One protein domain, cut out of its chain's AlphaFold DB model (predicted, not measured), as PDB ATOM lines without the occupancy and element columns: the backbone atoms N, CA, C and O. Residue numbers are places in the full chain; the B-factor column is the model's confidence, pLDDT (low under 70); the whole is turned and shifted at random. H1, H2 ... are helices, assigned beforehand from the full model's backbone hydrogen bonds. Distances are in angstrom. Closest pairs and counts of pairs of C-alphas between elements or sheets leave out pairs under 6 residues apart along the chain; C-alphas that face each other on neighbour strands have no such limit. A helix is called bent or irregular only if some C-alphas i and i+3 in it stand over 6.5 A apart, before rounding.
ATOM      1  N   TYR A   2      30.556 108.766  45.979       97.56
ATOM      2  CA  TYR A   2      29.449 108.013  45.380       97.56
ATOM      3  C   TYR A   2      28.910 108.596  44.067       97.56
ATOM      4  O   TYR A   2      28.938 107.920  43.047       97.56
ATOM      5  N   LYS A   3      28.484 109.869  44.062       95.88
ATOM      6  CA  LYS A   3      27.842 110.511  42.895       95.88
ATOM      7  C   LYS A   3      28.656 110.416  41.597       95.88
ATOM      8  O   LYS A   3      28.074 110.411  40.522       95.88
ATOM      9  N   LYS A   4      29.987 110.384  41.705       97.50
ATOM     10  CA  LYS A   4      30.894 110.236  40.563       97.50
ATOM     11  C   LYS A   4      31.181 108.763  40.297       97.50
ATOM     12  O   LYS A   4      30.962 108.282  39.191       97.50
ATOM     13  N   ASP A   5      31.665 108.058  41.313       98.00
ATOM     14  CA  ASP A   5      32.267 106.739  41.125       98.00
ATOM     15  C   ASP A   5      31.208 105.660  40.883       98.00
ATOM     16  O   ASP A   5      31.360 104.813  40.008       98.00
ATOM     17  N   ASN A   6      30.087 105.738  41.603       98.12
ATOM     18  CA  ASN A   6      28.957 104.847  41.388       98.12
ATOM     19  C   ASN A   6      28.267 105.114  40.053       98.12
ATOM     20  O   ASN A   6      27.846 104.164  39.415       98.12
ATOM     21  N   LYS A   7      28.214 106.371  39.588       98.12
ATOM     22  CA  LYS A   7      27.661 106.676  38.265       98.12
ATOM     23  C   LYS A   7      28.441 105.968  37.154       98.12
ATOM     24  O   LYS A   7      27.825 105.376  36.280       98.12
ATOM     25  N   ILE A   8      29.774 105.977  37.221       98.56
ATOM     26  CA  ILE A   8      30.625 105.253  36.262       98.56
ATOM     27  C   ILE A   8      30.307 103.751  36.283       98.56
ATOM     28  O   ILE A   8      30.186 103.129  35.230       98.56
ATOM     29  N   ILE A   9      30.148 103.178  37.478       98.69
ATOM     30  CA  ILE A   9      29.790 101.766  37.641       98.69
ATOM     31  C   ILE A   9      28.396 101.494  37.063       98.69
ATOM     32  O   ILE A   9      28.257 100.592  36.247       98.69
ATOM     33  N   ALA A  10      27.385 102.273  37.442       98.62
ATOM     34  CA  ALA A  10      26.009 102.094  36.993       98.62
ATOM     35  C   ALA A  10      25.899 102.195  35.467       98.62
ATOM     36  O   ALA A  10      25.325 101.304  34.845       98.62
ATOM     37  N   ASP A  11      26.512 103.219  34.862       98.62
ATOM     38  CA  ASP A  11      26.536 103.405  33.407       98.62
ATOM     39  C   ASP A  11      27.170 102.187  32.706       98.62
ATOM     40  O   ASP A  11      26.653 101.712  31.697       98.62
ATOM     41  N   PHE A  12      28.256 101.632  33.260       98.69
ATOM     42  CA  PHE A  12      28.889 100.421  32.735       98.69
ATOM     43  C   PHE A  12      27.992  99.181  32.884       98.69
ATOM     44  O   PHE A  12      27.768  98.466  31.908       98.69
ATOM     45  N   LEU A  13      27.457  98.926  34.083       98.81
ATOM     46  CA  LEU A  13      26.633  97.746  34.381       98.81
ATOM     47  C   LEU A  13      25.327  97.721  33.575       98.81
ATOM     48  O   LEU A  13      24.861  96.648  33.200       98.81
ATOM     49  N   LEU A  14      24.753  98.891  33.290       98.69
ATOM     50  CA  LEU A  14      23.516  99.044  32.519       98.69
ATOM     51  C   LEU A  14      23.741  99.058  30.998       98.69
ATOM     52  O   LEU A  14      22.772  99.143  30.249       98.69
ATOM     53  N   ALA A  15      24.984  98.949  30.523       98.56
ATOM     54  CA  ALA A  15      25.277  98.951  29.090       98.56
ATOM     55  C   ALA A  15      25.059  97.586  28.414       98.56
ATOM     56  O   ALA A  15      24.816  97.540  27.209       98.56
ATOM     57  N   SER A  16      25.160  96.473  29.151       98.62
ATOM     58  CA  SER A  16      24.938  95.136  28.588       98.62
ATOM     59  C   SER A  16      24.621  94.077  29.654       98.62
ATOM     60  O   SER A  16      25.006  94.228  30.820       98.62
ATOM     61  N   PRO A  17      23.985  92.955  29.263       98.69
ATOM     62  CA  PRO A  17      23.813  91.796  30.135       98.69
ATOM     63  C   PRO A  17      25.129  91.243  30.699       98.69
ATOM     64  O   PRO A  17      25.174  90.868  31.868       98.69
ATOM     65  N   ASP A  18      26.208  91.229  29.915       98.25
ATOM     66  CA  ASP A  18      27.518  90.744  30.375       98.25
ATOM     67  C   ASP A  18      28.123  91.670  31.440       98.25
ATOM     68  O   ASP A  18      28.650  91.215  32.458       98.25
ATOM     69  N   ASN A  19      27.974  92.988  31.270       98.50
ATOM     70  CA  ASN A  19      28.419  93.947  32.277       98.50
ATOM     71  C   ASN A  19      27.609  93.794  33.571       98.50
ATOM     72  O   ASN A  19      28.184  93.833  34.658       98.50
ATOM     73  N   MET A  20      26.299  93.542  33.480       98.62
ATOM     74  CA  MET A  20      25.463  93.238  34.644       98.62
ATOM     75  C   MET A  20      25.994  92.021  35.414       98.62
ATOM     76  O   MET A  20      26.139  92.092  36.638       98.62
ATOM     77  N   VAL A  21      26.363  90.935  34.719       98.38
ATOM     78  CA  VAL A  21      26.967  89.751  35.361       98.38
ATOM     79  C   VAL A  21      28.238  90.127  36.124       98.38
ATOM     80  O   VAL A  21      28.461  89.653  37.242       98.38
ATOM     81  N   ARG A  22      29.048  91.041  35.582       97.94
ATOM     82  CA  ARG A  22      30.256  91.546  36.247       97.94
ATOM     83  C   ARG A  22      29.946  92.227  37.583       97.94
ATOM     84  O   ARG A  22      30.626  91.970  38.579       97.94
ATOM     85  N   GLY A  23      28.873  93.017  37.648       98.50
ATOM     86  CA  GLY A  23      28.383  93.626  38.891       98.50
ATOM     87  C   GLY A  23      27.961  92.589  39.936       98.50
ATOM     88  O   GLY A  23      28.383  92.657  41.093       98.50
ATOM     89  N   PHE A  24      27.191  91.578  39.527       98.62
ATOM     90  CA  PHE A  24      26.812  90.464  40.407       98.62
ATOM     91  C   PHE A  24      28.029  89.673  40.898       98.62
ATOM     92  O   PHE A  24      28.127  89.359  42.086       98.62
ATOM     93  N   THR A  25      28.984  89.396  40.009       98.06
ATOM     94  CA  THR A  25      30.223  88.674  40.319       98.06
ATOM     95  C   THR A  25      31.037  89.417  41.371       98.06
ATOM     96  O   THR A  25      31.412  88.830  42.389       98.06
ATOM     97  N   PHE A  26      31.216  90.729  41.207       98.19
ATOM     98  CA  PHE A  26      31.878  91.568  42.203       98.19
ATOM     99  C   PHE A  26      31.194  91.473  43.573       98.19
ATOM    100  O   PHE A  26      31.852  91.258  44.598       98.19
ATOM    101  N   VAL A  27      29.861  91.558  43.609       98.00
ATOM    102  CA  VAL A  27      29.101  91.449  44.858       98.00
ATOM    103  C   VAL A  27      29.262  90.067  45.499       98.00
ATOM    104  O   VAL A  27      29.523  90.004  46.704       98.00
ATOM    105  N   LEU A  28      29.174  88.978  44.734       97.06
ATOM    106  CA  LEU A  28      29.380  87.606  45.218       97.06
ATOM    107  C   LEU A  28      30.786  87.422  45.803       97.06
ATOM    108  O   LEU A  28      30.953  86.889  46.909       97.06
ATOM    109  N   LEU A  29      31.812  87.911  45.105       95.94
ATOM    110  CA  LEU A  29      33.194  87.842  45.569       95.94
ATOM    111  C   LEU A  29      33.414  88.685  46.831       95.94
ATOM    112  O   LEU A  29      34.110  88.220  47.733       95.94
ATOM    113  N   SER A  30      32.734  89.828  46.971       95.06
ATOM    114  CA  SER A  30      32.802  90.703  48.156       95.06
ATOM    115  C   SER A  30      32.194  90.107  49.438       95.06
ATOM    116  O   SER A  30      32.318  90.688  50.520       95.06
ATOM    117  N   ILE A  31      31.483  88.975  49.364       93.50
ATOM    118  CA  ILE A  31      30.895  88.335  50.549       93.50
ATOM    119  C   ILE A  31      32.013  87.852  51.473       93.50
ATOM    120  O   ILE A  31      32.750  86.929  51.117       93.50
ATOM    121  N   GLN A  32      32.083  88.464  52.663       87.81
ATOM    122  CA  GLN A  32      33.061  88.183  53.722       87.81
ATOM    123  C   GLN A  32      34.518  88.273  53.243       87.81
ATOM    124  O   GLN A  32      35.361  87.477  53.648       87.81
ATOM    125  N   GLN A  33      34.817  89.215  52.349       90.31
ATOM    126  CA  GLN A  33      36.167  89.451  51.843       90.31
ATOM    127  C   GLN A  33      36.556  90.924  52.028       90.31
ATOM    128  O   GLN A  33      35.685  91.791  51.931       90.31
ATOM    129  N   PRO A  34      37.845  91.221  52.269       90.12
ATOM    130  CA  PRO A  34      38.372  92.577  52.157       90.12
ATOM    131  C   PRO A  34      38.086  93.185  50.783       90.12
ATOM    132  O   PRO A  34      38.069  92.462  49.785       90.12
ATOM    133  N   THR A  35      37.920  94.508  50.728       92.75
ATOM    134  CA  THR A  35      37.824  95.241  49.458       92.75
ATOM    135  C   THR A  35      39.125  95.122  48.686       92.75
ATOM    136  O   THR A  35      39.112  94.793  47.505       92.75
ATOM    137  N   GLN A  36      40.253  95.330  49.368       93.81
ATOM    138  CA  GLN A  36      41.571  95.157  48.779       93.81
ATOM    139  C   GLN A  36      41.744  93.728  48.235       93.81
ATOM    140  O   GLN A  36      41.570  92.744  48.957       93.81
ATOM    141  N   GLY A  37      42.129  93.625  46.962       93.69
ATOM    142  CA  GLY A  37      42.340  92.361  46.255       93.69
ATOM    143  C   GLY A  37      41.109  91.839  45.512       93.69
ATOM    144  O   GLY A  37      41.206  90.803  44.863       93.69
ATOM    145  N   LEU A  38      39.953  92.518  45.569       95.38
ATOM    146  CA  LEU A  38      38.804  92.128  44.740       95.38
ATOM    147  C   LEU A  38      39.085  92.283  43.242       95.38
ATOM    148  O   LEU A  38      38.623  91.438  42.487       95.38
ATOM    149  N   ALA A  39      39.871  93.278  42.813       96.00
ATOM    150  CA  ALA A  39      40.214  93.442  41.397       96.00
ATOM    151  C   ALA A  39      40.999  92.237  40.848       96.00
ATOM    152  O   ALA A  39      40.706  91.754  39.759       96.00
ATOM    153  N   ASP A  40      41.939  91.697  41.630       95.19
ATOM    154  CA  ASP A  40      42.706  90.509  41.238       95.19
ATOM    155  C   ASP A  40      41.805  89.270  41.154       95.19
ATOM    156  O   ASP A  40      41.917  88.479  40.225       95.19
ATOM    157  N   LYS A  41      40.845  89.130  42.079       94.94
ATOM    158  CA  LYS A  41      39.878  88.021  42.054       94.94
ATOM    159  C   LYS A  41      38.915  88.117  40.876       94.94
ATOM    160  O   LYS A  41      38.596  87.090  40.290       94.94
ATOM    161  N   MET A  42      38.449  89.323  40.548       96.69
ATOM    162  CA  MET A  42      37.629  89.571  39.359       96.69
ATOM    163  C   MET A  42      38.394  89.161  38.101       96.69
ATOM    164  O   MET A  42      37.873  88.402  37.297       96.69
ATOM    165  N   PHE A  43      39.663  89.555  37.998       95.81
ATOM    166  CA  PHE A  43      40.532  89.159  36.894       95.81
ATOM    167  C   PHE A  43      40.772  87.639  36.823       95.81
ATOM    168  O   PHE A  43      40.715  87.061  35.742       95.81
ATOM    169  N   GLU A  44      40.988  86.957  37.955       95.38
ATOM    170  CA  GLU A  44      41.089  85.487  37.978       95.38
ATOM    171  C   GLU A  44      39.778  84.812  37.518       95.38
ATOM    172  O   GLU A  44      39.835  83.778  36.847       95.38
ATOM    173  N   VAL A  45      38.606  85.376  37.844       95.62
ATOM    174  CA  VAL A  45      37.310  84.886  37.333       95.62
ATOM    175  C   VAL A  45      37.177  85.134  35.834       95.62
ATOM    176  O   VAL A  45      36.726  84.239  35.132       95.62
ATOM    177  N   ASP A  46      37.631  86.275  35.318       94.69
ATOM    178  CA  ASP A  46      37.604  86.559  33.876       94.69
ATOM    179  C   ASP A  46      38.397  85.521  33.067       94.69
ATOM    180  O   ASP A  46      38.009  85.153  31.961       94.69
ATOM    181  N   GLN A  47      39.498  85.015  33.631       94.75
ATOM    182  CA  GLN A  47      40.350  84.016  32.982       94.75
ATOM    183  C   GLN A  47      39.833  82.580  33.107       94.75
ATOM    184  O   GLN A  47      40.026  81.775  32.199       94.75
ATOM    185  N   GLN A  48      39.251  82.230  34.257       94.31
ATOM    186  CA  GLN A  48      38.932  80.839  34.612       94.31
ATOM    187  C   GLN A  48      37.426  80.539  34.576       94.31
ATOM    188  O   GLN A  48      37.022  79.378  34.654       94.31
ATOM    189  N   GLY A  49      36.586  81.571  34.497       92.31
ATOM    190  CA  GLY A  49      35.133  81.471  34.557       92.31
ATOM    191  C   GLY A  49      34.640  80.759  35.829       92.31
ATOM    192  O   GLY A  49      35.173  81.005  36.919       92.31
ATOM    193  N   PRO A  50      33.641  79.857  35.727       91.44
ATOM    194  CA  PRO A  50      33.044  79.178  36.885       91.44
ATOM    195  C   PRO A  50      34.028  78.276  37.650       91.44
ATOM    196  O   PRO A  50      33.827  78.011  38.841       91.44
ATOM    197  N   GLU A  51      35.122  77.852  37.008       90.94
ATOM    198  CA  GLU A  51      36.163  77.033  37.636       90.94
ATOM    199  C   GLU A  51      37.124  77.827  38.525       90.94
ATOM    200  O   GLU A  51      37.914  77.237  39.267       90.94
ATOM    201  N   CYS A  52      37.012  79.159  38.540       93.50
ATOM    202  CA  CYS A  52      37.817  80.000  39.408       93.50
ATOM    203  C   CYS A  52      37.671  79.603  40.885       93.50
ATOM    204  O   CYS A  52      36.579  79.606  41.465       93.50
ATOM    205  N   ARG A  53      38.804  79.372  41.557       92.00
ATOM    206  CA  ARG A  53      38.858  79.014  42.989       92.00
ATOM    207  C   ARG A  53      38.154  80.016  43.911       92.00
ATOM    208  O   ARG A  53      37.734  79.657  45.007       92.00
ATOM    209  N   HIS A  54      38.014  81.274  43.497       92.31
ATOM    210  CA  HIS A  54      37.333  82.302  44.288       92.31
ATOM    211  C   HIS A  54      35.807  82.137  44.307       92.31
ATOM    212  O   HIS A  54      35.149  82.645  45.220       92.31
ATOM    213  N   LEU A  55      35.264  81.367  43.360       92.12
ATOM    214  CA  LEU A  55      33.877  80.913  43.338       92.12
ATOM    215  C   LEU A  55      33.685  79.584  44.107       92.12
ATOM    216  O   LEU A  55      32.556  79.281  44.498       92.12
ATOM    217  N   ASN A  56      34.772  78.856  44.431       71.25
ATOM    218  CA  ASN A  56      34.777  77.516  45.064       71.25
ATOM    219  C   ASN A  56      34.481  77.462  46.568       71.25
ATOM    220  O   ASN A  56      34.643  76.429  47.214       71.25
ATOM    221  N   TYR A  57      33.921  78.528  47.125       64.06
ATOM    222  CA  TYR A  57      33.079  78.399  48.309       64.06
ATOM    223  C   TYR A  57      31.653  78.166  47.809       64.06
ATOM    224  O   TYR A  57      30.944  79.147  47.589       64.06
ATOM    225  N   GLY A  58      31.292  76.890  47.589       63.94
ATOM    226  CA  GLY A  58      30.247  76.324  46.699       63.94
ATOM    227  C   GLY A  58      28.856  76.971  46.584       63.94
ATOM    228  O   GLY A  58      28.045  76.527  45.783       63.94
ATOM    229  N   LEU A  59      28.572  78.044  47.312       79.25
ATOM    230  CA  LEU A  59      27.401  78.892  47.115       79.25
ATOM    231  C   LEU A  59      27.673  80.060  46.142       79.25
ATOM    232  O   LEU A  59      26.760  80.483  45.437       79.25
ATOM    233  N   LYS A  60      28.910  80.585  46.055       92.94
ATOM    234  CA  LYS A  60      29.242  81.700  45.138       92.94
ATOM    235  C   LYS A  60      29.156  81.278  43.672       92.94
ATOM    236  O   LYS A  60      28.564  82.011  42.886       92.94
ATOM    237  N   ARG A  61      29.675  80.090  43.341       94.75
ATOM    238  CA  ARG A  61      29.555  79.485  42.007       94.75
ATOM    239  C   ARG A  61      28.093  79.370  41.562       94.75
ATOM    240  O   ARG A  61      27.766  79.862  40.494       94.75
ATOM    241  N   ALA A  62      27.206  78.856  42.416       94.56
ATOM    242  CA  ALA A  62      25.782  78.735  42.087       94.56
ATOM    243  C   ALA A  62      25.116  80.091  41.783       94.56
ATOM    244  O   ALA A  62      24.264  80.185  40.904       94.56
ATOM    245  N   GLY A  63      25.499  81.152  42.505       96.06
ATOM    246  CA  GLY A  63      25.035  82.510  42.212       96.06
ATOM    247  C   GLY A  63      25.546  83.015  40.863       96.06
ATOM    248  O   GLY A  63      24.767  83.541  40.078       96.06
ATOM    249  N   PHE A  64      26.835  82.814  40.581       97.31
ATOM    250  CA  PHE A  64      27.460  83.184  39.309       97.31
ATOM    251  C   PHE A  64      26.812  82.459  38.120       97.31
ATOM    252  O   PHE A  64      26.334  83.111  37.198       97.31
ATOM    253  N   GLU A  65      26.714  81.129  38.177       96.75
ATOM    254  CA  GLU A  65      26.115  80.298  37.123       96.75
ATOM    255  C   GLU A  65      24.646  80.650  36.884       96.75
ATOM    256  O   GLU A  65      24.199  80.714  35.741       96.75
ATOM    257  N   HIS A  66      23.890  80.928  37.954       97.56
ATOM    258  CA  HIS A  66      22.513  81.390  37.827       97.56
ATOM    259  C   HIS A  66      22.434  82.714  37.062       97.56
ATOM    260  O   HIS A  66      21.600  82.845  36.169       97.56
ATOM    261  N   VAL A  67      23.283  83.689  37.396       98.25
ATOM    262  CA  VAL A  67      23.258  85.002  36.742       98.25
ATOM    263  C   VAL A  67      23.714  84.897  35.289       98.25
ATOM    264  O   VAL A  67      23.044  85.457  34.431       98.25
ATOM    265  N   GLU A  68      24.766  84.131  34.988       98.19
ATOM    266  CA  GLU A  68      25.200  83.850  33.609       98.19
ATOM    267  C   GLU A  68      24.079  83.216  32.774       98.19
ATOM    268  O   GLU A  68      23.751  83.703  31.690       98.19
ATOM    269  N   ALA A  69      23.423  82.176  33.300       98.38
ATOM    270  CA  ALA A  69      22.366  81.456  32.587       98.38
ATOM    271  C   ALA A  69      21.110  82.307  32.317       98.38
ATOM    272  O   ALA A  69      20.382  82.036  31.363       98.38
ATOM    273  N   HIS A  70      20.849  83.334  33.133       98.62
ATOM    274  CA  HIS A  70      19.645  84.172  33.045       98.62
ATOM    275  C   HIS A  70      19.951  85.645  32.734       98.62
ATOM    276  O   HIS A  70      19.070  86.498  32.883       98.62
ATOM    277  N   LYS A  71      21.177  85.968  32.298       98.50
ATOM    278  CA  LYS A  71      21.678  87.351  32.209       98.50
ATOM    279  C   LYS A  71      20.784  88.290  31.411       98.50
ATOM    280  O   LYS A  71      20.562  89.415  31.843       98.50
ATOM    281  N   GLN A  72      20.216  87.817  30.301       98.69
ATOM    282  CA  GLN A  72      19.327  88.616  29.457       98.69
ATOM    283  C   GLN A  72      18.062  89.038  30.221       98.69
ATOM    284  O   GLN A  72      17.748  90.223  30.305       98.69
ATOM    285  N   ALA A  73      17.385  88.079  30.860       98.62
ATOM    286  CA  ALA A  73      16.168  88.336  31.624       98.62
ATOM    287  C   ALA A  73      16.434  89.209  32.861       98.62
ATOM    288  O   ALA A  73      15.642  90.100  33.172       98.62
ATOM    289  N   ILE A  74      17.557  88.976  33.551       98.81
ATOM    290  CA  ILE A  74      17.988  89.790  34.695       98.81
ATOM    291  C   ILE A  74      18.252  91.230  34.254       98.81
ATOM    292  O   ILE A  74      17.758  92.163  34.887       98.81
ATOM    293  N   PHE A  75      18.996  91.413  33.164       98.88
ATOM    294  CA  PHE A  75      19.332  92.724  32.623       98.88
ATOM    295  C   PHE A  75      18.086  93.515  32.224       98.88
ATOM    296  O   PHE A  75      17.912  94.654  32.660       98.88
ATOM    297  N   GLU A  76      17.186  92.903  31.453       98.75
ATOM    298  CA  GLU A  76      15.930  93.530  31.035       98.75
ATOM    299  C   GLU A  76      15.077  93.924  32.242       98.75
ATOM    300  O   GLU A  76      14.598  95.058  32.328       98.75
ATOM    301  N   ARG A  77      14.933  93.021  33.220       98.81
ATOM    302  CA  ARG A  77      14.127  93.276  34.415       98.81
ATOM    303  C   ARG A  77      14.707  94.392  35.283       98.81
ATOM    304  O   ARG A  77      13.959  95.247  35.749       98.81
ATOM    305  N   LEU A  78      16.017  94.397  35.517       98.81
ATOM    306  CA  LEU A  78      16.661  95.436  36.324       98.81
ATOM    307  C   LEU A  78      16.653  96.792  35.615       98.81
ATOM    308  O   LEU A  78      16.419  97.803  36.270       98.81
ATOM    309  N   THR A  79      16.804  96.819  34.291       98.75
ATOM    310  CA  THR A  79      16.681  98.051  33.497       98.75
ATOM    311  C   THR A  79      15.261  98.618  33.558       98.75
ATOM    312  O   THR A  79      15.092  99.829  33.684       98.75
ATOM    313  N   GLN A  80      14.229  97.765  33.553       98.75
ATOM    314  CA  GLN A  80      12.845  98.199  33.780       98.75
ATOM    315  C   GLN A  80      12.675  98.841  35.161       98.75
ATOM    316  O   GLN A  80      12.100  99.920  35.259       98.75
ATOM    317  N   TYR A  81      13.205  98.222  36.221       98.81
ATOM    318  CA  TYR A  81      13.160  98.821  37.556       98.81
ATOM    319  C   TYR A  81      13.915 100.155  37.615       98.81
ATOM    320  O   TYR A  81      13.415 101.094  38.223       98.81
ATOM    321  N   VAL A  82      15.070 100.277  36.952       98.75
ATOM    322  CA  VAL A  82      15.796 101.555  36.847       98.75
ATOM    323  C   VAL A  82      14.939 102.618  36.156       98.75
ATOM    324  O   VAL A  82      14.849 103.742  36.645       98.75
ATOM    325  N   ALA A  83      14.259 102.263  35.062       98.50
ATOM    326  CA  ALA A  83      13.388 103.175  34.322       98.50
ATOM    327  C   ALA A  83      12.150 103.626  35.121       98.50
ATOM    328  O   ALA A  83      11.648 104.724  34.889       98.50
ATOM    329  N   LEU A  84      11.664 102.805  36.060       98.44
ATOM    330  CA  LEU A  84      10.546 103.150  36.945       98.44
ATOM    331  C   LEU A  84      10.923 104.163  38.035       98.44
ATOM    332  O   LEU A  84      10.040 104.843  38.552       98.44
ATOM    333  N   GLY A  85      12.207 104.278  38.377       98.06
ATOM    334  CA  GLY A  85      12.700 105.243  39.356       98.06
ATOM    335  C   GLY A  85      13.715 104.644  40.324       98.06
ATOM    336  O   GLY A  85      13.653 103.471  40.689       98.06
ATOM    337  N   LEU A  86      14.664 105.466  40.762       98.50
ATOM    338  CA  LEU A  86      15.781 105.022  41.598       98.50
ATOM    339  C   LEU A  86      15.561 105.262  43.095       98.50
ATOM    340  O   LEU A  86      16.370 104.802  43.891       98.50
ATOM    341  N   ASP A  87      14.496 105.956  43.485       98.38
ATOM    342  CA  ASP A  87      14.223 106.418  44.850       98.38
ATOM    343  C   ASP A  87      12.884 105.920  45.427       98.38
ATOM    344  O   ASP A  87      12.696 105.955  46.644       98.38
ATOM    345  N   ASP A  88      11.977 105.384  44.606       98.25
ATOM    346  CA  ASP A  88      10.704 104.839  45.089       98.25
ATOM    347  C   ASP A  88      10.890 103.551  45.916       98.25
ATOM    348  O   ASP A  88      11.430 102.543  45.449       98.25
ATOM    349  N   VAL A  89      10.399 103.572  47.161       98.56
ATOM    350  CA  VAL A  89      10.548 102.468  48.124       98.56
ATOM    351  C   VAL A  89       9.941 101.173  47.597       98.56
ATOM    352  O   VAL A  89      10.510 100.100  47.822       98.56
ATOM    353  N   GLU A  90       8.791 101.239  46.929       98.56
ATOM    354  CA  GLU A  90       8.092 100.049  46.449       98.56
ATOM    355  C   GLU A  90       8.842  99.420  45.275       98.56
ATOM    356  O   GLU A  90       9.121  98.218  45.286       98.56
ATOM    357  N   ASN A  91       9.248 100.236  44.308       98.81
ATOM    358  CA  ASN A  91      10.044  99.826  43.164       98.81
ATOM    359  C   ASN A  91      11.370  99.184  43.593       98.81
ATOM    360  O   ASN A  91      11.665  98.048  43.213       98.81
ATOM    361  N   ILE A  92      12.126  99.851  44.472       98.88
ATOM    362  CA  ILE A  92      13.377  99.317  45.029       98.88
ATOM    363  C   ILE A  92      13.118  98.011  45.778       98.88
ATOM    364  O   ILE A  92      13.909  97.076  45.675       98.88
ATOM    365  N   SER A  93      12.022  97.913  46.533       98.81
ATOM    366  CA  SER A  93      11.700  96.697  47.284       98.81
ATOM    367  C   SER A  93      11.431  95.506  46.364       98.81
ATOM    368  O   SER A  93      11.901  94.400  46.642       98.81
ATOM    369  N   ASN A  94      10.726  95.730  45.253       98.81
ATOM    370  CA  ASN A  94      10.469  94.709  44.238       98.81
ATOM    371  C   ASN A  94      11.752  94.314  43.492       98.81
ATOM    372  O   ASN A  94      12.032  93.122  43.342       98.81
ATOM    373  N   ALA A  95      12.584  95.290  43.118       98.88
ATOM    374  CA  ALA A  95      13.904  95.040  42.543       98.88
ATOM    375  C   ALA A  95      14.801  94.245  43.504       98.88
ATOM    376  O   ALA A  95      15.490  93.309  43.098       98.88
ATOM    377  N   LEU A  96      14.766  94.567  44.800       98.81
ATOM    378  CA  LEU A  96      15.598  93.913  45.804       98.81
ATOM    379  C   LEU A  96      15.161  92.469  45.993       98.81
ATOM    380  O   LEU A  96      16.020  91.591  46.053       98.81
ATOM    381  N   LEU A  97      13.852  92.212  46.076       98.50
ATOM    382  CA  LEU A  97      13.333  90.852  46.168       98.50
ATOM    383  C   LEU A  97      13.730  90.024  44.937       98.50
ATOM    384  O   LEU A  97      14.157  88.885  45.100       98.50
ATOM    385  N   TYR A  98      13.661  90.616  43.741       98.62
ATOM    386  CA  TYR A  98      14.090  89.965  42.504       98.62
ATOM    387  C   TYR A  98      15.574  89.562  42.547       98.62
ATOM    388  O   TYR A  98      15.913  88.407  42.302       98.62
ATOM    389  N   VAL A  99      16.468  90.476  42.947       98.56
ATOM    390  CA  VAL A  99      17.902  90.169  43.111       98.56
ATOM    391  C   VAL A  99      18.139  89.148  44.227       98.56
ATOM    392  O   VAL A  99      18.991  88.270  44.099       98.56
ATOM    393  N   TYR A 100      17.379  89.228  45.319       97.69
ATOM    394  CA  TYR A 100      17.495  88.324  46.462       97.69
ATOM    395  C   TYR A 100      17.261  86.860  46.095       97.69
ATOM    396  O   TYR A 100      17.809  85.986  46.768       97.69
ATOM    397  N   ASP A 101      16.485  86.569  45.054       95.50
ATOM    398  CA  ASP A 101      16.246  85.196  44.606       95.50
ATOM    399  C   ASP A 101      17.453  84.569  43.886       95.50
ATOM    400  O   ASP A 101      17.512  83.346  43.758       95.50
ATOM    401  N   THR A 102      18.485  85.358  43.561       96.31
ATOM    402  CA  THR A 102      19.783  84.829  43.116       96.31
ATOM    403  C   THR A 102      20.425  83.978  44.226       96.31
ATOM    404  O   THR A 102      20.502  84.418  45.385       96.31
ATOM    405  N   PRO A 103      20.929  82.766  43.920       95.25
ATOM    406  CA  PRO A 103      21.599  81.926  44.904       95.25
ATOM    407  C   PRO A 103      22.735  82.661  45.627       95.25
ATOM    408  O   PRO A 103      23.472  83.449  45.041       95.25
ATOM    409  N   ASN A 104      22.871  82.389  46.928       93.50
ATOM    410  CA  ASN A 104      23.887  82.973  47.816       93.50
ATOM    411  C   ASN A 104      23.802  84.494  48.062       93.50
ATOM    412  O   ASN A 104      24.570  85.020  48.872       93.50
ATOM    413  N   LEU A 105      22.853  85.212  47.452       95.06
ATOM    414  CA  LEU A 105      22.574  86.597  47.823       95.06
ATOM    415  C   LEU A 105      21.581  86.666  48.992       95.06
ATOM    416  O   LEU A 105      20.492  86.091  48.989       95.06
ATOM    417  N   GLY A 106      21.985  87.396  50.033       95.44
ATOM    418  CA  GLY A 106      21.107  87.851  51.111       95.44
ATOM    419  C   GLY A 106      20.617  89.279  50.863       95.44
ATOM    420  O   GLY A 106      21.114  89.962  49.968       95.44
ATOM    421  N   MET A 107      19.690  89.765  51.696       97.00
ATOM    422  CA  MET A 107      19.078  91.099  51.547       97.00
ATOM    423  C   MET A 107      20.122  92.221  51.429       97.00
ATOM    424  O   MET A 107      20.059  93.026  50.510       97.00
ATOM    425  N   VAL A 108      21.143  92.208  52.292       97.38
ATOM    426  CA  VAL A 108      22.230  93.206  52.303       97.38
ATOM    427  C   VAL A 108      23.027  93.231  50.996       97.38
ATOM    428  O   VAL A 108      23.358  94.298  50.491       97.38
ATOM    429  N   LYS A 109      23.342  92.064  50.426       97.62
ATOM    430  CA  LYS A 109      24.121  91.978  49.180       97.62
ATOM    431  C   LYS A 109      23.259  92.211  47.944       97.62
ATOM    432  O   LYS A 109      23.745  92.783  46.981       97.62
ATOM    433  N   SER A 110      21.973  91.892  48.024       98.56
ATOM    434  CA  SER A 110      20.991  92.274  47.003       98.56
ATOM    435  C   SER A 110      20.852  93.796  46.935       98.56
ATOM    436  O   SER A 110      20.939  94.378  45.861       98.56
ATOM    437  N   ALA A 111      20.771  94.456  48.095       98.69
ATOM    438  CA  ALA A 111      20.840  95.910  48.188       98.69
ATOM    439  C   ALA A 111      22.159  96.471  47.643       98.69
ATOM    440  O   ALA A 111      22.156  97.552  47.068       98.69
ATOM    441  N   PHE A 112      23.280  95.754  47.791       98.69
ATOM    442  CA  PHE A 112      24.549  96.207  47.226       98.69
ATOM    443  C   PHE A 112      24.547  96.187  45.694       98.69
ATOM    444  O   PHE A 112      24.999  97.153  45.095       98.69
ATOM    445  N   VAL A 113      23.993  95.143  45.062       98.88
ATOM    446  CA  VAL A 113      23.803  95.120  43.598       98.88
ATOM    447  C   VAL A 113      22.994  96.340  43.160       98.88
ATOM    448  O   VAL A 113      23.445  97.091  42.304       98.88
ATOM    449  N   LEU A 114      21.845  96.595  43.794       98.94
ATOM    450  CA  LEU A 114      21.011  97.751  43.452       98.94
ATOM    451  C   LEU A 114      21.721  99.087  43.701       98.94
ATOM    452  O   LEU A 114      21.631  99.996  42.882       98.94
ATOM    453  N   GLN A 115      22.484  99.198  44.786       98.81
ATOM    454  CA  GLN A 115      23.300 100.376  45.060       98.81
ATOM    455  C   GLN A 115      24.310 100.642  43.935       98.81
ATOM    456  O   GLN A 115      24.533 101.802  43.597       98.81
ATOM    457  N   LEU A 116      24.916  99.600  43.346       98.81
ATOM    458  CA  LEU A 116      25.826  99.708  42.192       98.81
ATOM    459  C   LEU A 116      25.113 100.113  40.894       98.81
ATOM    460  O   LEU A 116      25.755 100.672  40.014       98.81
ATOM    461  N   LEU A 117      23.804  99.871  40.795       98.81
ATOM    462  CA  LEU A 117      22.951 100.311  39.685       98.81
ATOM    463  C   LEU A 117      22.360 101.717  39.897       98.81
ATOM    464  O   LEU A 117      21.593 102.189  39.062       98.81
ATOM    465  N   GLY A 118      22.703 102.386  41.001       98.62
ATOM    466  CA  GLY A 118      22.284 103.758  41.293       98.62
ATOM    467  C   GLY A 118      20.994 103.901  42.105       98.62
ATOM    468  O   GLY A 118      20.577 105.029  42.355       98.62
ATOM    469  N   PHE A 119      20.367 102.806  42.551       98.81
ATOM    470  CA  PHE A 119      19.197 102.893  43.430       98.81
ATOM    471  C   PHE A 119      19.567 103.507  44.789       98.81
ATOM    472  O   PHE A 119      20.629 103.217  45.355       98.81
ATOM    473  N   ASP A 120      18.651 104.291  45.361       98.75
ATOM    474  CA  ASP A 120      18.754 104.858  46.704       98.75
ATOM    475  C   ASP A 120      18.451 103.804  47.776       98.75
ATOM    476  O   ASP A 120      17.454 103.826  48.494       98.75
ATOM    477  N   VAL A 121      19.338 102.820  47.847       98.69
ATOM    478  CA  VAL A 121      19.395 101.772  48.857       98.69
ATOM    479  C   VAL A 121      20.861 101.479  49.143       98.69
ATOM    480  O   VAL A 121      21.747 101.813  48.357       98.69
ATOM    481  N   SER A 122      21.170 100.897  50.297       98.19
ATOM    482  CA  SER A 122      22.566 100.669  50.685       98.19
ATOM    483  C   SER A 122      22.816  99.305  51.279       98.19
ATOM    484  O   SER A 122      21.945  98.713  51.909       98.19
ATOM    485  N   CYS A 123      24.046  98.825  51.120       96.62
ATOM    486  CA  CYS A 123      24.554  97.639  51.796       96.62
ATOM    487  C   CYS A 123      24.885  97.938  53.273       96.62
ATOM    488  O   CYS A 123      25.942  98.484  53.595       96.62
ATOM    489  N   ILE A 124      24.014  97.537  54.203       96.38
ATOM    490  CA  ILE A 124      24.282  97.601  55.650       96.38
ATOM    491  C   ILE A 124      25.010  96.319  56.080       96.38
ATOM    492  O   ILE A 124      24.412  95.360  56.567       96.38
ATOM    493  N   ASP A 125      26.317  96.284  55.815       92.69
ATOM    494  CA  ASP A 125      27.211  95.172  56.148       92.69
ATOM    495  C   ASP A 125      27.543  95.078  57.652       92.69
ATOM    496  O   ASP A 125      27.057  95.851  58.478       92.69
ATOM    497  N   SER A 126      28.407  94.131  58.027       91.88
ATOM    498  CA  SER A 126      28.812  93.923  59.423       91.88
ATOM    499  C   SER A 126      29.521  95.132  60.048       91.88
ATOM    500  O   SER A 126      29.384  95.357  61.253       91.88
ATOM    501  N   HIS A 127      30.243  95.936  59.260       92.19
ATOM    502  CA  HIS A 127      30.841  97.179  59.741       92.19
ATOM    503  C   HIS A 127      29.760  98.206  60.082       92.19
ATOM    504  O   HIS A 127      29.794  98.787  61.168       92.19
ATOM    505  N   ASN A 128      28.772  98.384  59.204       93.25
ATOM    506  CA  ASN A 128      27.640  99.271  59.457       93.25
ATOM    507  C   ASN A 128      26.790  98.794  60.640       93.25
ATOM    508  O   ASN A 128      26.474  99.600  61.511       93.25
ATOM    509  N   LEU A 129      26.505  97.494  60.752       93.69
ATOM    510  CA  LEU A 129      25.799  96.939  61.911       93.69
ATOM    511  C   LEU A 129      26.527  97.245  63.223       93.69
ATOM    512  O   LEU A 129      25.903  97.717  64.170       93.69
ATOM    513  N   LYS A 130      27.854  97.052  63.265       92.56
ATOM    514  CA  LYS A 130      28.665  97.383  64.444       92.56
ATOM    515  C   LYS A 130      28.591  98.874  64.781       92.56
ATOM    516  O   LYS A 130      28.411  99.214  65.945       92.56
ATOM    517  N   ARG A 131      28.703  99.755  63.779       92.25
ATOM    518  CA  ARG A 131      28.611 101.219  63.951       92.25
ATOM    519  C   ARG A 131      27.245 101.658  64.487       92.25
ATOM    520  O   ARG A 131      27.182 102.602  65.263       92.25
ATOM    521  N   LEU A 132      26.175 100.981  64.071       90.38
ATOM    522  CA  LEU A 132      24.793 101.289  64.452       90.38
ATOM    523  C   LEU A 132      24.336 100.584  65.738       90.38
ATOM    524  O   LEU A 132      23.236 100.851  66.217       90.38
ATOM    525  N   GLY A 133      25.134  99.658  66.282       93.50
ATOM    526  CA  GLY A 133      24.715  98.799  67.394       93.50
ATOM    527  C   GLY A 133      23.600  97.815  67.013       93.50
ATOM    528  O   GLY A 133      22.831  97.383  67.871       93.50
ATOM    529  N   TRP A 134      23.476  97.479  65.727       93.12
ATOM    530  CA  TRP A 134      22.424  96.605  65.212       93.12
ATOM    531  C   TRP A 134      22.839  95.137  65.212       93.12
ATOM    532  O   TRP A 134      24.004  94.779  65.037       93.12
ATOM    533  N   LYS A 135      21.848  94.263  65.365       93.81
ATOM    534  CA  LYS A 135      22.004  92.810  65.291       93.81
ATOM    535  C   LYS A 135      21.834  92.329  63.853       93.81
ATOM    536  O   LYS A 135      20.986  92.826  63.118       93.81
ATOM    537  N   GLN A 136      22.552  91.264  63.493       93.12
ATOM    538  CA  GLN A 136      22.448  90.620  62.177       93.12
ATOM    539  C   GLN A 136      20.997  90.269  61.798       93.12
ATOM    540  O   GLN A 136      20.606  90.415  60.644       93.12
ATOM    541  N   SER A 137      20.169  89.862  62.766       92.12
ATOM    542  CA  SER A 137      18.757  89.518  62.547       92.12
ATOM    543  C   SER A 137      17.906  90.665  61.984       92.12
ATOM    544  O   SER A 137      16.887  90.389  61.350       92.12
ATOM    545  N   GLN A 138      18.322  91.924  62.168       90.88
ATOM    546  CA  GLN A 138      17.630  93.100  61.628       90.88
ATOM    547  C   GLN A 138      17.784  93.222  60.108       90.88
ATOM    548  O   GLN A 138      16.900  93.759  59.451       90.88
ATOM    549  N   VAL A 139      18.870  92.685  59.548       93.19
ATOM    550  CA  VAL A 139      19.157  92.720  58.103       93.19
ATOM    551  C   VAL A 139      19.150  91.325  57.464       93.19
ATOM    552  O   VAL A 139      19.489  91.156  56.293       93.19
ATOM    553  N   SER A 140      18.728  90.311  58.222       92.88
ATOM    554  CA  SER A 140      18.543  88.947  57.735       92.88
ATOM    555  C   SER A 140      17.122  88.722  57.226       92.88
ATOM    556  O   SER A 140      16.125  89.007  57.902       92.88
ATOM    557  N   LEU A 141      17.045  88.102  56.051       94.25
ATOM    558  CA  LEU A 141      15.803  87.694  55.409       94.25
ATOM    559  C   LEU A 141      15.816  86.171  55.208       94.25
ATOM    560  O   LEU A 141      16.456  85.694  54.269       94.25
ATOM    561  N   PRO A 142      15.176  85.388  56.097       91.38
ATOM    562  CA  PRO A 142      15.077  83.941  55.931       91.38
ATOM    563  C   PRO A 142      14.324  83.558  54.652       91.38
ATOM    564  O   PRO A 142      13.262  84.113  54.357       91.38
ATOM    565  N   LYS A 143      14.846  82.565  53.920       86.19
ATOM    566  CA  LYS A 143      14.259  82.094  52.654       86.19
ATOM    567  C   LYS A 143      12.849  81.509  52.839       86.19
ATOM    568  O   LYS A 143      12.029  81.648  51.935       86.19
ATOM    569  N   THR A 144      12.552  80.964  54.022       90.94
ATOM    570  CA  THR A 144      11.264  80.356  54.409       90.94
ATOM    571  C   THR A 144      10.152  81.358  54.730       90.94
ATOM    572  O   THR A 144       9.001  80.956  54.895       90.94
ATOM    573  N   LEU A 145      10.450  82.659  54.835       93.75
ATOM    574  CA  LEU A 145       9.410  83.656  55.092       93.75
ATOM    575  C   LEU A 145       8.416  83.737  53.926       93.75
ATOM    576  O   LEU A 145       8.807  83.757  52.757       93.75
ATOM    577  N   LYS A 146       7.129  83.878  54.263       95.50
ATOM    578  CA  LYS A 146       6.071  84.185  53.290       95.50
ATOM    579  C   LYS A 146       6.371  85.502  52.573       95.50
ATOM    580  O   LYS A 146       6.900  86.431  53.189       95.50
ATOM    581  N   HIS A 147       5.976  85.592  51.304       95.50
ATOM    582  CA  HIS A 147       6.231  86.746  50.437       95.50
ATOM    583  C   HIS A 147       5.863  88.087  51.096       95.50
ATOM    584  O   HIS A 147       6.704  88.972  51.193       95.50
ATOM    585  N   GLU A 148       4.662  88.207  51.663       96.31
ATOM    586  CA  GLU A 148       4.205  89.436  52.326       96.31
ATOM    587  C   GLU A 148       5.127  89.864  53.487       96.31
ATOM    588  O   GLU A 148       5.479  91.034  53.639       96.31
ATOM    589  N   SER A 149       5.595  88.897  54.283       96.62
ATOM    590  CA  SER A 149       6.533  89.162  55.378       96.62
ATOM    591  C   SER A 149       7.928  89.524  54.871       96.62
ATOM    592  O   SER A 149       8.612  90.319  55.519       96.62
ATOM    593  N   LYS A 150       8.347  88.976  53.719       97.19
ATOM    594  CA  LYS A 150       9.584  89.397  53.052       97.19
ATOM    595  C   LYS A 150       9.477  90.847  52.599       97.19
ATOM    596  O   LYS A 150      10.306  91.656  53.003       97.19
ATOM    597  N   MET A 151       8.419  91.188  51.867       98.06
ATOM    598  CA  MET A 151       8.193  92.543  51.361       98.06
ATOM    599  C   MET A 151       8.108  93.576  52.482       98.06
ATOM    600  O   MET A 151       8.757  94.613  52.402       98.06
ATOM    601  N   ARG A 152       7.407  93.277  53.584       97.75
ATOM    602  CA  ARG A 152       7.370  94.168  54.756       97.75
ATOM    603  C   ARG A 152       8.766  94.450  55.322       97.75
ATOM    604  O   ARG A 152       9.076  95.597  55.634       97.75
ATOM    605  N   LYS A 153       9.618  93.425  55.443       97.62
ATOM    606  CA  LYS A 153      11.004  93.595  55.909       97.62
ATOM    607  C   LYS A 153      11.865  94.376  54.919       97.62
ATOM    608  O   LYS A 153      12.635  95.228  55.350       97.62
ATOM    609  N   ILE A 154      11.730  94.096  53.625       98.31
ATOM    610  CA  ILE A 154      12.490  94.777  52.573       98.31
ATOM    611  C   ILE A 154      12.123  96.265  52.530       98.31
ATOM    612  O   ILE A 154      13.021  97.094  52.610       98.31
ATOM    613  N   ARG A 155      10.832  96.619  52.525       98.62
ATOM    614  CA  ARG A 155      10.374  98.023  52.552       98.62
ATOM    615  C   ARG A 155      10.914  98.785  53.753       98.62
ATOM    616  O   ARG A 155      11.391  99.910  53.612       98.62
ATOM    617  N   ALA A 156      10.869  98.159  54.932       97.94
ATOM    618  CA  ALA A 156      11.425  98.743  56.148       97.94
ATOM    619  C   ALA A 156      12.938  98.973  56.018       97.94
ATOM    620  O   ALA A 156      13.423 100.043  56.373       97.94
ATOM    621  N   TYR A 157      13.675  98.003  55.467       97.94
ATOM    622  CA  TYR A 157      15.106  98.133  55.202       97.94
ATOM    623  C   TYR A 157      15.412  99.273  54.219       97.94
ATOM    624  O   TYR A 157      16.238 100.128  54.531       97.94
ATOM    625  N   VAL A 158      14.721  99.323  53.075       98.62
ATOM    626  CA  VAL A 158      14.893 100.363  52.045       98.62
ATOM    627  C   VAL A 158      14.647 101.746  52.642       98.62
ATOM    628  O   VAL A 158      15.566 102.567  52.666       98.62
ATOM    629  N   SER A 159      13.472 101.954  53.244       98.31
ATOM    630  CA  SER A 159      13.099 103.223  53.890       98.31
ATOM    631  C   SER A 159      14.134 103.657  54.929       98.31
ATOM    632  O   SER A 159      14.495 104.826  55.033       98.31
ATOM    633  N   GLN A 160      14.658 102.703  55.700       97.00
ATOM    634  CA  GLN A 160      15.646 102.980  56.733       97.00
ATOM    635  C   GLN A 160      17.015 103.375  56.156       97.00
ATOM    636  O   GLN A 160      17.709 104.201  56.754       97.00
ATOM    637  N   THR A 161      17.417 102.831  55.004       97.62
ATOM    638  CA  THR A 161      18.640 103.277  54.317       97.62
ATOM    639  C   THR A 161      18.479 104.669  53.700       97.62
ATOM    640  O   THR A 161      19.393 105.491  53.821       97.62
ATOM    641  N   GLN A 162      17.301 104.982  53.156       98.25
ATOM    642  CA  GLN A 162      16.994 106.267  52.516       98.25
ATOM    643  C   GLN A 162      16.972 107.458  53.477       98.25
ATOM    644  O   GLN A 162      17.279 108.571  53.068       98.25
ATOM    645  N   GLN A 163      16.738 107.245  54.779       97.75
ATOM    646  CA  GLN A 163      16.815 108.323  55.784       97.75
ATOM    647  C   GLN A 163      18.138 109.109  55.748       97.75
ATOM    648  O   GLN A 163      18.180 110.275  56.138       97.75
ATOM    649  N   LYS A 164      19.235 108.465  55.332       97.50
ATOM    650  CA  LYS A 164      20.526 109.129  55.088       97.50
ATOM    651  C   LYS A 164      20.894 109.204  53.606       97.50
ATOM    652  O   LYS A 164      21.739 110.021  53.243       97.50
ATOM    653  N   GLY A 165      20.284 108.357  52.782       98.06
ATOM    654  CA  GLY A 165      20.569 108.227  51.363       98.06
ATOM    655  C   GLY A 165      21.837 107.422  51.078       98.06
ATOM    656  O   GLY A 165      22.787 107.357  51.866       98.06
ATOM    657  N   THR A 166      21.866 106.811  49.903       98.19
ATOM    658  CA  THR A 166      22.915 105.888  49.473       98.19
ATOM    659  C   THR A 166      24.299 106.525  49.376       98.19
ATOM    660  O   THR A 166      25.303 105.914  49.756       98.19
ATOM    661  N   ALA A 167      24.357 107.806  48.996       98.25
ATOM    662  CA  ALA A 167      25.602 108.561  48.930       98.25
ATOM    663  C   ALA A 167      26.283 108.686  50.302       98.25
ATOM    664  O   ALA A 167      27.499 108.531  50.400       98.25
ATOM    665  N   TYR A 168      25.505 108.912  51.368       98.19
ATOM    666  CA  TYR A 168      26.033 108.966  52.730       98.19
ATOM    667  C   TYR A 168      26.602 107.613  53.160       98.19
ATOM    668  O   TYR A 168      27.696 107.540  53.725       98.19
ATOM    669  N   TRP A 169      25.867 106.526  52.909       98.06
ATOM    670  CA  TRP A 169      26.305 105.194  53.316       98.06
ATOM    671  C   TRP A 169      27.576 104.775  52.591       98.06
ATOM    672  O   TRP A 169      28.506 104.306  53.244       98.06
ATOM    673  N   TRP A 170      27.649 105.015  51.283       98.19
ATOM    674  CA  TRP A 170      28.842 104.748  50.489       98.19
ATOM    675  C   TRP A 170      30.045 105.561  50.965       98.19
ATOM    676  O   TRP A 170      31.084 104.989  51.303       98.19
ATOM    677  N   ASP A 171      29.907 106.889  51.029       98.38
ATOM    678  CA  ASP A 171      31.020 107.770  51.376       98.38
ATOM    679  C   ASP A 171      31.487 107.489  52.810       98.38
ATOM    680  O   ASP A 171      32.685 107.334  53.049       98.38
ATOM    681  N   SER A 172      30.568 107.339  53.771       97.62
ATOM    682  CA  SER A 172      30.940 107.066  55.166       97.62
ATOM    683  C   SER A 172      31.591 105.694  55.352       97.62
ATOM    684  O   SER A 172      32.511 105.564  56.159       97.62
ATOM    685  N   TRP A 173      31.150 104.674  54.611       96.88
ATOM    686  CA  TRP A 173      31.745 103.343  54.675       96.88
ATOM    687  C   TRP A 173      33.152 103.335  54.077       96.88
ATOM    688  O   TRP A 173      34.074 102.826  54.710       96.88
ATOM    689  N   CYS A 174      33.345 103.977  52.921       97.31
ATOM    690  CA  CYS A 174      34.655 104.081  52.286       97.31
ATOM    691  C   CYS A 174      35.680 104.766  53.203       97.31
ATOM    692  O   CYS A 174      36.796 104.272  53.340       97.31
ATOM    693  N   HIS A 175      35.303 105.861  53.875       97.62
ATOM    694  CA  HIS A 175      36.170 106.505  54.870       97.62
ATOM    695  C   HIS A 175      36.461 105.595  56.066       97.62
ATOM    696  O   HIS A 175      37.590 105.551  56.542       97.62
ATOM    697  N   TYR A 176      35.457 104.859  56.545       95.88
ATOM    698  CA  TYR A 176      35.596 103.989  57.709       95.88
ATOM    699  C   TYR A 176      36.556 102.814  57.470       95.88
ATOM    700  O   TYR A 176      37.299 102.430  58.372       95.88
ATOM    701  N   VAL A 177      36.534 102.214  56.275       95.19
ATOM    702  CA  VAL A 177      37.371 101.041  55.976       95.19
ATOM    703  C   VAL A 177      38.754 101.391  55.426       95.19
ATOM    704  O   VAL A 177      39.595 100.496  55.321       95.19
ATOM    705  N   ALA A 178      38.994 102.653  55.072       97.12
ATOM    706  CA  ALA A 178      40.270 103.113  54.541       97.12
ATOM    707  C   ALA A 178      41.408 102.931  55.560       97.12
ATOM    708  O   ALA A 178      41.259 103.222  56.745       97.12
ATOM    709  N   GLY A 179      42.547 102.410  55.101       95.75
ATOM    710  CA  GLY A 179      43.756 102.221  55.908       95.75
ATOM    711  C   GLY A 179      43.643 101.173  57.021       95.75
ATOM    712  O   GLY A 179      44.599 100.979  57.772       95.75
ATOM    713  N   ASN A 180      42.508 100.477  57.145       94.38
ATOM    714  CA  ASN A 180      42.344  99.442  58.159       94.38
ATOM    715  C   ASN A 180      43.209  98.203  57.847       94.38
ATOM    716  O   ASN A 180      43.807  98.073  56.777       94.38
ATOM    717  N   ILE A 181      43.245  97.241  58.774       93.25
ATOM    718  CA  ILE A 181      44.076  96.032  58.639       93.25
ATOM    719  C   ILE A 181      43.802  95.224  57.356       93.25
ATOM    720  O   ILE A 181      44.713  94.571  56.849       93.25
ATOM    721  N   ALA A 182      42.578  95.289  56.828       91.81
ATOM    722  CA  ALA A 182      42.140  94.587  55.629       91.81
ATOM    723  C   ALA A 182      42.376  95.395  54.335       91.81
ATOM    724  O   ALA A 182      42.486  94.800  53.269       91.81
ATOM    725  N   ASN A 183      42.503  96.725  54.422       93.56
ATOM    726  CA  ASN A 183      42.633  97.651  53.292       93.56
ATOM    727  C   ASN A 183      43.867  98.565  53.420       93.56
ATOM    728  O   ASN A 183      43.808  99.758  53.122       93.56
ATOM    729  N   LYS A 184      45.002  98.013  53.868       94.06
ATOM    730  CA  LYS A 184      46.236  98.767  54.163       94.06
ATOM    731  C   LYS A 184      46.742  99.632  53.002       94.06
ATOM    732  O   LYS A 184      47.372 100.654  53.248       94.06
ATOM    733  N   LYS A 185      46.499  99.221  51.752       94.56
ATOM    734  CA  LYS A 185      46.924  99.946  50.540       94.56
ATOM    735  C   LYS A 185      45.931 101.027  50.096       94.56
ATOM    736  O   LYS A 185      46.290 101.881  49.296       94.56
ATOM    737  N   LEU A 186      44.696 100.994  50.599       96.12
ATOM    738  CA  LEU A 186      43.634 101.948  50.271       96.12
ATOM    739  C   LEU A 186      43.468 102.898  51.460       96.12
ATOM    740  O   LEU A 186      42.615 102.689  52.318       96.12
ATOM    741  N   THR A 187      44.339 103.900  51.565       96.81
ATOM    742  CA  THR A 187      44.503 104.716  52.781       96.81
ATOM    743  C   THR A 187      43.507 105.867  52.907       96.81
ATOM    744  O   THR A 187      43.385 106.453  53.979       96.81
ATOM    745  N   THR A 188      42.751 106.173  51.854       98.06
ATOM    746  CA  THR A 188      41.718 107.216  51.844       98.06
ATOM    747  C   THR A 188      40.373 106.672  51.377       98.06
ATOM    748  O   THR A 188      40.308 105.717  50.599       98.06
ATOM    749  N   GLY A 189      39.281 107.326  51.790       97.88
ATOM    750  CA  GLY A 189      37.943 106.982  51.308       97.88
ATOM    751  C   GLY A 189      37.851 107.031  49.780       97.88
ATOM    752  O   GLY A 189      37.306 106.115  49.172       97.88
ATOM    753  N   GLN A 190      38.451 108.043  49.141       98.19
ATOM    754  CA  GLN A 190      38.456 108.165  47.680       98.19
ATOM    755  C   GLN A 190      39.178 107.001  46.989       98.19
ATOM    756  O   GLN A 190      38.689 106.521  45.972       98.19
ATOM    757  N   GLN A 191      40.289 106.499  47.542       97.75
ATOM    758  CA  GLN A 191      40.945 105.297  47.011       97.75
ATOM    759  C   GLN A 191      40.053 104.063  47.137       97.75
ATOM    760  O   GLN A 191      39.944 103.307  46.180       97.75
ATOM    761  N   VAL A 192      39.377 103.877  48.277       97.88
ATOM    762  CA  VAL A 192      38.421 102.770  48.453       97.88
ATOM    763  C   VAL A 192      37.279 102.867  47.438       97.88
ATOM    764  O   VAL A 192      36.929 101.873  46.809       97.88
ATOM    765  N   SER A 193      36.718 104.059  47.235       98.06
ATOM    766  CA  SER A 193      35.636 104.284  46.270       98.06
ATOM    767  C   SER A 193      36.088 104.018  44.831       98.06
ATOM    768  O   SER A 193      35.468 103.208  44.145       98.06
ATOM    769  N   ASN A 194      37.228 104.580  44.412       97.44
ATOM    770  CA  ASN A 194      37.817 104.328  43.092       97.44
ATOM    771  C   ASN A 194      38.130 102.845  42.862       97.44
ATOM    772  O   ASN A 194      37.976 102.354  41.749       97.44
ATOM    773  N   TYR A 195      38.530 102.114  43.906       97.31
ATOM    774  CA  TYR A 195      38.845 100.692  43.790       97.31
ATOM    775  C   TYR A 195      37.628  99.840  43.394       97.31
ATOM    776  O   TYR A 195      37.789  98.789  42.782       97.31
ATOM    777  N   HIS A 196      36.398 100.288  43.681       97.94
ATOM    778  CA  HIS A 196      35.201  99.613  43.163       97.94
ATOM    779  C   HIS A 196      35.133  99.704  41.636       97.94
ATOM    780  O   HIS A 196      34.805  98.715  40.991       97.94
ATOM    781  N   ILE A 197      35.492 100.857  41.060       97.75
ATOM    782  CA  ILE A 197      35.583 101.032  39.605       97.75
ATOM    783  C   ILE A 197      36.673 100.113  39.053       97.75
ATOM    784  O   ILE A 197      36.404  99.354  38.132       97.75
ATOM    785  N   GLU A 198      37.874 100.139  39.642       96.12
ATOM    786  CA  GLU A 198      39.006  99.303  39.212       96.12
ATOM    787  C   GLU A 198      38.667  97.807  39.230       96.12
ATOM    788  O   GLU A 198      39.070  97.065  38.341       96.12
ATOM    789  N   ALA A 199      37.926  97.357  40.244       96.81
ATOM    790  CA  ALA A 199      37.540  95.960  40.362       96.81
ATOM    791  C   ALA A 199      36.404  95.569  39.403       96.81
ATOM    792  O   ALA A 199      36.388  94.441  38.914       96.81
ATOM    793  N   ILE A 200      35.438  96.463  39.166       97.62
ATOM    794  CA  ILE A 200      34.242  96.156  38.371       97.62
ATOM    795  C   ILE A 200      34.467  96.389  36.885       97.62
ATOM    796  O   ILE A 200      33.902  95.648  36.095       97.62
ATOM    797  N   LEU A 201      35.249  97.374  36.457       96.06
ATOM    798  CA  LEU A 201      35.507  97.570  35.032       96.06
ATOM    799  C   LEU A 201      36.600  96.589  34.572       96.06
ATOM    800  O   LEU A 201      37.525  96.292  35.331       96.06
TER     801      LEU A 201
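What this domain is: This is residues 2 to 201 of the 204 residues of an uncharacterized protein of Phycisphaerae bacterium (UniProt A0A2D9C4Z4). This is a rounded ball of crossed helices with H7 in the middle, where H2 packs on one side of it and H6 on another. H1 and H11 run side by side the same way, with H10 across the ends where they begin and H2 meeting the ends where they finish; H3 continues past that far end of H11, H4 runs antiparallel beside H2, and H6 has its hairpin partner H5 on one side and H9, crossing it steeply, on the other. The small helix H8 lies at the surface near H10, and a long stretch without a named element leads from it to H9. The printed part has 200 residues with eleven named helices, H1 to H11 in order, and no named strand; its class is all helix. It is compact, with a radius of gyration of the C-alphas of 15.7 A, and spans 42 by 37 by 30 A.

How they stand to each other: H1, residues 2 to 13, and H2, residues 17 to 29, touch only at the corner by their tight link, closest at the C-alphas of Leu 13 and Met 20, 4.7 A apart. H2 is the hub, touching six other helices. With residues 25 to 29 it touches H3, residues 38 to 51, at a steep tilt of 69.5 degrees, only just short of perpendicular; their closest C-alphas are those of Phe 26 and Met 42, 6.7 A apart. H4, residues 59 to 69, touches H2 at a shallow tilt of 4 degrees, opposite ways, closest at Leu 28 and Lys 60, whose C-alphas are 5.9 A apart. H5, residues 71 to 84, is about perpendicular to H2 at 87 degrees and touches it, with the C-alphas of Pro 17 and Phe 75 closest at 5.2 A. H5 and H6, residues 89 to 100, form a helical hairpin at 11 degrees, closest at the C-alphas of Tyr 81 and Ala 95, 6.3 A apart. H7, residues 107 to 116, touches H2 at a steep tilt of 46 degrees, where the C-alphas of Phe 24 and Val 113 are closest at 6.4 A. H7 also touches H6, closest at the C-alphas of Tyr 100 and Ser 110, 5.3 A apart. H8, residues 126 to 132, touches no helix. H9, residues 147 to 162, touches H6 at a steep tilt of 64 degrees, closest at the C-alphas of Ser 93 and Arg 155, 5.6 A apart. H10, residues 166 to 177, is close to H8 but not clearly touching, with the C-alphas of Asn 128 and Trp 173 closest at 7.5 A. H11, residues 189 to 200, touches H10 about perpendicular at 75 degrees, closest at the C-alphas of His 175 and Gly 189, 4.0 A apart. H11 touches H1 at a shallow tilt of 2 degrees, the same way, with the C-alphas of Ile 9 and Ile 197 closest at 6.2 A. H11 touches H3 too, closest at the C-alphas of Ala 39 and Ala 199, 3.8 A apart. In H2, H4, H5, H6, H7, H8, H9 and H10 every O i to N i+4 pair is within hydrogen-bond range, against 7 of 8 in H1, 8 of 10 in H3 and 6 of 8 in H11.

Where its parts are: H1 begins at C-alpha 2, (29.449, 108.013, 45.380), and is 15.3 A long from first to last C-alpha. H2 measures 18.5 A, H5 19.9 A and H11 17.3 A. H3 is irregular: C-alphas 47 and 50 are 9.6 A apart. H9, the longest helix with 16 residues, runs 22.4 A from C-alpha 147 at (6.231, 86.746, 50.437). H11 ends at C-alpha 200, (34.242, 96.156, 38.371).

The domain as a whole: The two C-alphas farthest apart, those of Glu 148 and Lys 185, are 44.0 A from each other. The printed part has no cut. The links H8 to H9, 14 residues, and H10 to H11, 11 residues, are long. The mean pLDDT of the printed part is 95.9, and residues 57 to 58 are under 70.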